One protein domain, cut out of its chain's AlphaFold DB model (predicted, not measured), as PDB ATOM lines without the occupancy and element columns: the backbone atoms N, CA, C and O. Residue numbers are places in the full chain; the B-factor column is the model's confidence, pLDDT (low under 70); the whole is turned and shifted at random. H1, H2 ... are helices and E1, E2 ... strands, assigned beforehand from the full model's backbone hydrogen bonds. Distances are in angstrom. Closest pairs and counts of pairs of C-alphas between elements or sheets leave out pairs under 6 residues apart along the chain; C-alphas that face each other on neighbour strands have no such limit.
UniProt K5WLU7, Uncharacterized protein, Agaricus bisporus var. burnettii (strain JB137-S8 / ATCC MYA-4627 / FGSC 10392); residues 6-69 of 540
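Overview. This is residues 6 to 69 of the 540 residues of an uncharacterized protein of Agaricus bisporus var. burnettii (strain JB137-S8 / ATCC MYA-4627 / FGSC 10392) (UniProt K5WLU7). A thin arm at the first printed residues leads to a loose head of three helices, in which H1 has H2 packed on it at one place and H3 at another, while H2 and H3 do not meet. The arm begins by folding back on itself, with residues 6 to 7 beside E1 and the turn of residues 8 to 13 sticking out at its far end; residues 64 to 69 stick out at the other end of the domain. The printed part has 64 residues, with one named strand and three named helices in the order E1, H1, H2, H3, and its class is mostly helix. The whole is loose, with a radius of gyration of the C-alphas of 15.0 A, and it spans 49 by 24 by 21 A, the arm making much of the length.

Arrangement. Near the first printed residue, residues 6 to 7 form a short antiparallel pairing with residues 13 to 15 of strand E1, which is residues 13 to 16. E1 pairs with no named strand. A short link of 10 residues joins E1 to helix H1, residues 27 to 37, and the two are apart. H1 touches helix H2, residues 44 to 48; their closest C-alphas, those of Met 35 and Pro 45, are 5.7 A apart. H1 also touches helix H3, residues 56 to 67, which meets it with residues 58 to 62 alone; the closest C-alphas, those of Leu 32 and Leu 59, are 5.7 A apart. H1 and H3 run the same way at a steep tilt of 57 degrees. H2 and H3 are apart, and E1 is apart from both. In H1, H2 and H3 every O i to N i+4 pair of the backbone is within hydrogen-bond range.

Along the chain. E1 runs from Ile 13, with its C-alpha at (-14.544, 9.129, 24.038), to Leu 16, over 7.7 A. H1 runs from Glu 27, with its C-alpha at (-20.778, 23.014, 45.179), to Met 37, over 16.0 A. H2, Trp 44 to Val 48, measures 6.1 A. H3 runs from Asp 56 to Glu 67, over 15.5 A, and ends with C-alpha 67 at (-31.018, 41.361, 38.972).

Size, cuts and confidence. The two C-alphas farthest apart, those of Arg 10 and Gly 68, are 50.4 A apart. Without the stretches that stand free, the body has 52 residues and spans 38 by 23 by 18 A. The printed part has no cut, and the three links between named elements are short. The mean pLDDT of the printed part is 72.7; 24 residues are under 70, among them 15 to 25 and 64 to 69.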
ATOM      1  N   LEU A   6     -11.725  14.238  25.361       56.59
ATOM      2  CA  LEU A   6     -10.702  13.276  25.751       56.59
ATOM      3  C   LEU A   6     -11.070  11.906  25.197       56.59
ATOM      4  O   LEU A   6     -12.203  11.437  25.333       56.59
ATOM      5  N   ILE A   7     -10.090  11.265  24.575       76.56
ATOM      6  CA  ILE A   7     -10.240   9.974  23.920       76.56
ATOM      7  C   ILE A   7      -9.121   9.057  24.419       76.56
ATOM      8  O   ILE A   7      -7.966   9.473  24.482       76.56
ATOM      9  N   ASP A   8      -9.458   7.820  24.786       78.56
ATOM     10  CA  ASP A   8      -8.467   6.834  25.227       78.56
ATOM     11  C   ASP A   8      -7.652   6.236  24.064       78.56
ATOM     12  O   ASP A   8      -7.907   6.463  22.876       78.56
ATOM     13  N   SER A   9      -6.674   5.395  24.411       69.56
ATOM     14  CA  SER A   9      -5.821   4.685  23.448       69.56
ATOM     15  C   SER A   9      -6.584   3.746  22.501       69.56
ATOM     16  O   SER A   9      -6.033   3.312  21.489       69.56
ATOM     17  N   ARG A  10      -7.861   3.455  22.779       81.12
ATOM     18  CA  ARG A  10      -8.756   2.635  21.950       81.12
ATOM     19  C   ARG A  10      -9.730   3.478  21.126       81.12
ATOM     20  O   ARG A  10     -10.649   2.926  20.523       81.12
ATOM     21  N   ARG A  11      -9.510   4.794  21.052       67.00
ATOM     22  CA  ARG A  11     -10.353   5.765  20.340       67.00
ATOM     23  C   ARG A  11     -11.774   5.884  20.895       67.00
ATOM     24  O   ARG A  11     -12.680   6.307  20.176       67.00
ATOM     25  N   LYS A  12     -11.983   5.534  22.165       63.81
ATOM     26  CA  LYS A  12     -13.263   5.744  22.838       63.81
ATOM     27  C   LYS A  12     -13.263   7.116  23.499       63.81
ATOM     28  O   LYS A  12     -12.310   7.464  24.189       63.81
ATOM     29  N   ILE A  13     -14.330   7.885  23.294       67.50
ATOM     30  CA  ILE A  13     -14.544   9.129  24.038       67.50
ATOM     31  C   ILE A  13     -14.663   8.769  25.518       67.50
ATOM     32  O   ILE A  13     -15.541   7.989  25.891       67.50
ATOM     33  N   VAL A  14     -13.758   9.304  26.332       70.56
ATOM     34  CA  VAL A  14     -13.709   9.059  27.778       70.56
ATOM     35  C   VAL A  14     -14.175  10.257  28.591       70.56
ATOM     36  O   VAL A  14     -14.682  10.055  29.686       70.56
ATOM     37  N   ALA A  15     -14.073  11.477  28.057       53.84
ATOM     38  CA  ALA A  15     -14.667  12.662  28.672       53.84
ATOM     39  C   ALA A  15     -14.869  13.789  27.649       53.84
ATOM     40  O   ALA A  15     -14.184  13.853  26.628       53.84
ATOM     41  N   LEU A  16     -15.795  14.696  27.948       52.84
ATOM     42  CA  LEU A  16     -15.939  15.993  27.291       52.84
ATOM     43  C   LEU A  16     -15.441  17.049  28.282       52.84
ATOM     44  O   LEU A  16     -15.870  17.039  29.431       52.84
ATOM     45  N   LEU A  17     -14.509  17.907  27.868       52.78
ATOM     46  CA  LEU A  17     -13.939  18.948  28.726       52.78
ATOM     47  C   LEU A  17     -14.532  20.309  28.357       52.78
ATOM     48  O   LEU A  17     -14.231  20.859  27.301       52.78
ATOM     49  N   ASP A  18     -15.359  20.883  29.216       58.28
ATOM     50  CA  ASP A  18     -15.859  22.242  29.016       58.28
ATOM     51  C   ASP A  18     -14.918  23.256  29.682       58.28
ATOM     52  O   ASP A  18     -14.836  23.316  30.904       58.28
ATOM     53  N   TRP A  19     -14.167  24.029  28.889       53.88
ATOM     54  CA  TRP A  19     -13.194  25.002  29.409       53.88
ATOM     55  C   TRP A  19     -13.835  26.321  29.865       53.88
ATOM     56  O   TRP A  19     -13.184  27.079  30.580       53.88
ATOM     57  N   GLU A  20     -15.087  26.614  29.496       53.44
ATOM     58  CA  GLU A  20     -15.762  27.830  29.978       53.44
ATOM     59  C   GLU A  20     -16.290  27.677  31.416       53.44
ATOM     60  O   GLU A  20     -16.571  28.685  32.068       53.44
ATOM     61  N   MET A  21     -16.354  26.442  31.944       47.75
ATOM     62  CA  MET A  21     -16.813  26.145  33.311       47.75
ATOM     63  C   MET A  21     -15.868  25.256  34.143       47.75
ATOM     64  O   MET A  21     -16.187  24.955  35.286       47.75
ATOM     65  N   SER A  22     -14.680  24.873  33.652       48.97
ATOM     66  CA  SER A  22     -13.738  23.989  34.373       48.97
ATOM     67  C   SER A  22     -12.928  24.683  35.487       48.97
ATOM     68  O   SER A  22     -11.711  24.505  35.581       48.97
ATOM     69  N   GLY A  23     -13.571  25.509  36.311       53.84
ATOM     70  CA  GLY A  23     -13.001  25.984  37.573       53.84
ATOM     71  C   GLY A  23     -13.461  25.083  38.715       53.84
ATOM     72  O   GLY A  23     -14.627  24.714  38.756       53.84
ATOM     73  N   TRP A  24     -12.578  24.738  39.656       49.41
ATOM     74  CA  TRP A  24     -13.015  24.093  40.898       49.41
ATOM     75  C   TRP A  24     -13.709  25.152  41.756       49.41
ATOM     76  O   TRP A  24     -13.056  25.950  42.428       49.41
ATOM     77  N   MET A  25     -15.030  25.225  41.628       67.38
ATOM     78  CA  MET A  25     -15.874  26.145  42.376       67.38
ATOM     79  C   MET A  25     -16.603  25.382  43.488       67.38
ATOM     80  O   MET A  25     -16.779  24.168  43.377       67.38
ATOM     81  N   PRO A  26     -17.013  26.060  44.573       75.06
ATOM     82  CA  PRO A  26     -17.837  25.445  45.605       75.06
ATOM     83  C   PRO A  26     -19.098  24.820  45.007       75.06
ATOM     84  O   PRO A  26     -19.618  25.318  44.011       75.06
ATOM     85  N   GLU A  27     -19.609  23.771  45.639       76.81
ATOM     86  CA  GLU A  27     -20.778  23.014  45.179       76.81
ATOM     87  C   GLU A  27     -21.994  23.907  44.876       76.81
ATOM     88  O   GLU A  27     -22.654  23.729  43.849       76.81
ATOM     89  N   GLN A  28     -22.206  24.961  45.676       80.50
ATOM     90  CA  GLN A  28     -23.261  25.940  45.418       80.50
ATOM     91  C   GLN A  28     -23.152  26.595  44.028       80.50
ATOM     92  O   GLN A  28     -24.159  26.908  43.408       80.50
ATOM     93  N   TRP A  29     -21.948  26.782  43.481       78.62
ATOM     94  CA  TRP A  29     -21.743  27.423  42.180       78.62
ATOM     95  C   TRP A  29     -22.210  26.554  41.011       78.62
ATOM     96  O   TRP A  29     -22.785  27.083  40.057       78.62
ATOM     97  N   GLU A  30     -21.995  25.241  41.092       80.25
ATOM     98  CA  GLU A  30     -22.493  24.278  40.103       80.25
ATOM     99  C   GLU A  30     -24.024  24.303  40.071       80.25
ATOM    100  O   GLU A  30     -24.618  24.406  38.997       80.25
ATOM    101  N   TYR A  31     -24.663  24.347  41.246       85.25
ATOM    102  CA  TYR A  31     -26.113  24.506  41.361       85.25
ATOM    103  C   TYR A  31     -26.604  25.824  40.745       85.25
ATOM    104  O   TYR A  31     -27.510  25.822  39.913       85.25
ATOM    105  N   LEU A  32     -25.963  26.953  41.067       83.88
ATOM    106  CA  LEU A  32     -26.309  28.267  40.507       83.88
ATOM    107  C   LEU A  32     -26.218  28.302  38.977       83.88
ATOM    108  O   LEU A  32     -27.103  28.838  38.304       83.88
ATOM    109  N   LYS A  33     -25.150  27.733  38.408       81.06
ATOM    110  CA  LYS A  33     -24.937  27.693  36.954       81.06
ATOM    111  C   LYS A  33     -25.888  26.741  36.257       81.06
ATOM    112  O   LYS A  33     -26.431  27.100  35.211       81.06
ATOM    113  N   ALA A  34     -26.128  25.579  36.849       82.75
ATOM    114  CA  ALA A  34     -27.102  24.631  36.351       82.75
ATOM    115  C   ALA A  34     -28.510  25.248  36.353       82.75
ATOM    116  O   ALA A  34     -29.175  25.230  35.322       82.75
ATOM    117  N   MET A  35     -28.928  25.901  37.437       84.94
ATOM    118  CA  MET A  35     -30.238  26.559  37.519       84.94
ATOM    119  C   MET A  35     -30.373  27.732  36.542       84.94
ATOM    120  O   MET A  35     -31.422  27.913  35.924       84.94
ATOM    121  N   TRP A  36     -29.297  28.482  36.304       76.31
ATOM    122  CA  TRP A  36     -29.282  29.546  35.300       76.31
ATOM    123  C   TRP A  36     -29.456  29.039  33.859       76.31
ATOM    124  O   TRP A  36     -30.009  29.748  33.016       76.31
ATOM    125  N   MET A  37     -29.040  27.805  33.553       75.88
ATOM    126  CA  MET A  37     -29.319  27.179  32.251       75.88
ATOM    127  C   MET A  37     -30.809  26.847  32.063       75.88
ATOM    128  O   MET A  37     -31.257  26.711  30.923       75.88
ATOM    129  N   GLY A  38     -31.598  26.821  33.145       76.94
ATOM    130  CA  GLY A  38     -33.048  26.603  33.114       76.94
ATOM    131  C   GLY A  38     -33.833  27.651  32.324       76.94
ATOM    132  O   GLY A  38     -34.937  27.379  31.867       76.94
ATOM    133  N   GLN A  39     -33.248  28.823  32.053       65.50
ATOM    134  CA  GLN A  39     -33.865  29.824  31.174       65.50
ATOM    135  C   GLN A  39     -33.975  29.373  29.702       65.50
ATOM    136  O   GLN A  39     -34.701  29.996  28.928       65.50
ATOM    137  N   TYR A  40     -33.242  28.328  29.302       64.50
ATOM    138  CA  TYR A  40     -33.242  27.790  27.937       64.50
ATOM    139  C   TYR A  40     -34.090  26.529  27.774       64.50
ATOM    140  O   TYR A  40     -34.496  26.212  26.656       64.50
ATOM    141  N   ASP A  41     -34.355  25.819  28.869       75.69
ATOM    142  CA  ASP A  41     -35.154  24.601  28.892       75.69
ATOM    143  C   ASP A  41     -35.982  24.579  30.186       75.69
ATOM    144  O   ASP A  41     -35.420  24.365  31.262       75.69
ATOM    145  N   PRO A  42     -37.308  24.798  30.104       76.25
ATOM    146  CA  PRO A  42     -38.174  24.843  31.276       76.25
ATOM    147  C   PRO A  42     -38.180  23.569  32.122       76.25
ATOM    148  O   PRO A  42     -38.561  23.664  33.277       76.25
ATOM    149  N   GLY A  43     -37.792  22.409  31.567       82.19
ATOM    150  CA  GLY A  43     -37.704  21.138  32.305       82.19
ATOM    151  C   GLY A  43     -36.329  20.863  32.927       82.19
ATOM    152  O   GLY A  43     -36.103  19.815  33.540       82.19
ATOM    153  N   TRP A  44     -35.365  21.756  32.697       87.06
ATOM    154  CA  TRP A  44     -34.001  21.615  33.191       87.06
ATOM    155  C   TRP A  44     -33.877  21.810  34.708       87.06
ATOM    156  O   TRP A  44     -33.164  21.014  35.316       87.06
ATOM    157  N   PRO A  45     -34.561  22.773  35.362       89.25
ATOM    158  CA  PRO A  45     -34.515  22.906  36.820       89.25
ATOM    159  C   PRO A  45     -34.934  21.630  37.565       89.25
ATOM    160  O   PRO A  45     -34.261  21.226  38.514       89.25
ATOM    161  N   GLU A  46     -35.985  20.944  37.106       88.81
ATOM    162  CA  GLU A  46     -36.443  19.678  37.688       88.81
ATOM    163  C   GLU A  46     -35.397  18.582  37.515       88.81
ATOM    164  O   GLU A  46     -35.174  17.783  38.423       88.81
ATOM    165  N   PHE A  47     -34.730  18.553  36.358       86.12
ATOM    166  CA  PHE A  47     -33.642  17.619  36.111       86.12
ATOM    167  C   PHE A  47     -32.437  17.909  37.013       86.12
ATOM    168  O   PHE A  47     -31.888  16.980  37.596       86.12
ATOM    169  N   VAL A  48     -32.040  19.173  37.176       87.06
ATOM    170  CA  VAL A  48     -30.930  19.584  38.055       87.06
ATOM    171  C   VAL A  48     -31.197  19.189  39.508       87.06
ATOM    172  O   VAL A  48     -30.308  18.635  40.155       87.06
ATOM    173  N   ALA A  49     -32.432  19.370  39.981       86.31
ATOM    174  CA  ALA A  49     -32.857  18.987  41.329       86.31
ATOM    175  C   ALA A  49     -32.771  17.471  41.609       86.31
ATOM    176  O   ALA A  49     -32.828  17.061  42.764       86.31
ATOM    177  N   MET A  50     -32.626  16.623  40.580       88.38
ATOM    178  CA  MET A  50     -32.405  15.183  40.764       88.38
ATOM    179  C   MET A  50     -30.950  14.822  41.096       88.38
ATOM    180  O   MET A  50     -30.709  13.709  41.566       88.38
ATOM    181  N   TRP A  51     -29.985  15.698  40.792       86.56
ATOM    182  CA  TRP A  51     -28.554  15.362  40.822       86.56
ATOM    183  C   TRP A  51     -27.697  16.304  41.667       86.56
ATOM    184  O   TRP A  51     -26.590  15.911  42.029       86.56
ATOM    185  N   LEU A  52     -28.168  17.518  41.956       85.06
ATOM    186  CA  LEU A  52     -27.472  18.496  42.792       85.06
ATOM    187  C   LEU A  52     -28.307  18.829  44.027       85.06
ATOM    188  O   LEU A  52     -29.530  18.952  43.930       85.06
ATOM    189  N   ASP A  53     -27.635  19.024  45.161       90.69
ATOM    190  CA  ASP A  53     -28.289  19.522  46.366       90.69
ATOM    191  C   ASP A  53     -28.807  20.955  46.133       90.69
ATOM    192  O   ASP A  53     -28.167  21.740  45.425       90.69
ATOM    193  N   PRO A  54     -29.989  21.314  46.667       90.75
ATOM    194  CA  PRO A  54     -30.589  22.615  46.422       90.75
ATOM    195  C   PRO A  54     -29.885  23.722  47.213       90.75
ATOM    196  O   PRO A  54     -29.871  23.714  48.442       90.75
ATOM    197  N   TYR A  55     -29.393  24.735  46.501       88.62
ATOM    198  CA  TYR A  55     -28.868  25.978  47.074       88.62
ATOM    199  C   TYR A  55     -29.800  27.156  46.748       88.62
ATOM    200  O   TYR A  55     -29.380  28.179  46.207       88.62
ATOM    201  N   ASP A  56     -31.098  27.008  47.036       89.50
ATOM    202  CA  ASP A  56     -32.140  27.983  46.673       89.50
ATOM    203  C   ASP A  56     -31.898  29.383  47.252       89.50
ATOM    204  O   ASP A  56     -32.213  30.385  46.611       89.50
ATOM    205  N   ASP A  57     -31.345  29.481  48.461       87.12
ATOM    206  CA  ASP A  57     -31.070  30.773  49.095       87.12
ATOM    207  C   ASP A  57     -29.856  31.471  48.473       87.12
ATOM    208  O   ASP A  57     -29.906  32.682  48.235       87.12
ATOM    209  N   ASP A  58     -28.820  30.716  48.095       83.12
ATOM    210  CA  ASP A  58     -27.718  31.235  47.284       83.12
ATOM    211  C   ASP A  58     -28.199  31.602  45.880       83.12
ATOM    212  O   ASP A  58     -27.735  32.596  45.330       83.12
ATOM    213  N   LEU A  59     -29.151  30.860  45.297       81.88
ATOM    214  CA  LEU A  59     -29.760  31.180  44.002       81.88
ATOM    215  C   LEU A  59     -30.587  32.451  44.069       81.88
ATOM    216  O   LEU A  59     -30.465  33.295  43.186       81.88
ATOM    217  N   LYS A  60     -31.362  32.654  45.135       80.44
ATOM    218  CA  LYS A  60     -32.049  33.925  45.390       80.44
ATOM    219  C   LYS A  60     -31.051  35.058  45.583       80.44
ATOM    220  O   LYS A  60     -31.284  36.139  45.057       80.44
ATOM    221  N   LEU A  61     -29.951  34.843  46.309       75.44
ATOM    222  CA  LEU A  61     -28.921  35.863  46.516       75.44
ATOM    223  C   LEU A  61     -28.163  36.173  45.220       75.44
ATOM    224  O   LEU A  61     -27.937  37.340  44.918       75.44
ATOM    225  N   HIS A  62     -27.824  35.153  44.434       74.88
ATOM    226  CA  HIS A  62     -27.207  35.263  43.118       74.88
ATOM    227  C   HIS A  62     -28.140  36.001  42.168       74.88
ATOM    228  O   HIS A  62     -27.765  37.036  41.638       74.88
ATOM    229  N   ASN A  63     -29.387  35.559  42.026       70.56
ATOM    230  CA  ASN A  63     -30.384  36.254  41.220       70.56
ATOM    231  C   ASN A  63     -30.575  37.681  41.722       70.56
ATOM    232  O   ASN A  63     -30.543  38.587  40.916       70.56
ATOM    233  N   LYS A  64     -30.604  37.940  43.030       64.38
ATOM    234  CA  LYS A  64     -30.664  39.302  43.580       64.38
ATOM    235  C   LYS A  64     -29.407  40.136  43.290       64.38
ATOM    236  O   LYS A  64     -29.533  41.335  43.063       64.38
ATOM    237  N   MET A  65     -28.210  39.546  43.274       57.00
ATOM    238  CA  MET A  65     -26.971  40.222  42.856       57.00
ATOM    239  C   MET A  65     -26.964  40.499  41.346       57.00
ATOM    240  O   MET A  65     -26.518  41.557  40.921       57.00
ATOM    241  N   PHE A  66     -27.487  39.581  40.531       56.62
ATOM    242  CA  PHE A  66     -27.505  39.698  39.070       56.62
ATOM    243  C   PHE A  66     -28.677  40.554  38.545       56.62
ATOM    244  O   PHE A  66     -28.497  41.300  37.585       56.62
ATOM    245  N   GLU A  67     -29.840  40.508  39.195       54.44
ATOM    246  CA  GLU A  67     -31.018  41.361  38.972       54.44
ATOM    247  C   GLU A  67     -30.823  42.754  39.597       54.44
ATOM    248  O   GLU A  67     -31.364  43.739  39.097       54.44
ATOM    249  N   GLY A  68     -30.023  42.866  40.664       46.62
ATOM    250  CA  GLY A  68     -29.794  44.107  41.415       46.62
ATOM    251  C   GLY A  68     -28.733  45.056  40.842       46.62
ATOM    252  O   GLY A  68     -28.637  46.204  41.291       46.62
ATOM    253  N   ASP A  69     -27.943  44.631  39.851       51.97
ATOM    254  CA  ASP A  69     -26.782  45.407  39.384       51.97
ATOM    255  C   ASP A  69     -26.937  46.130  38.044       51.97
ATOM    256  O   ASP A  69     -26.108  46.981  37.724       51.97
TER     257      ASP A  69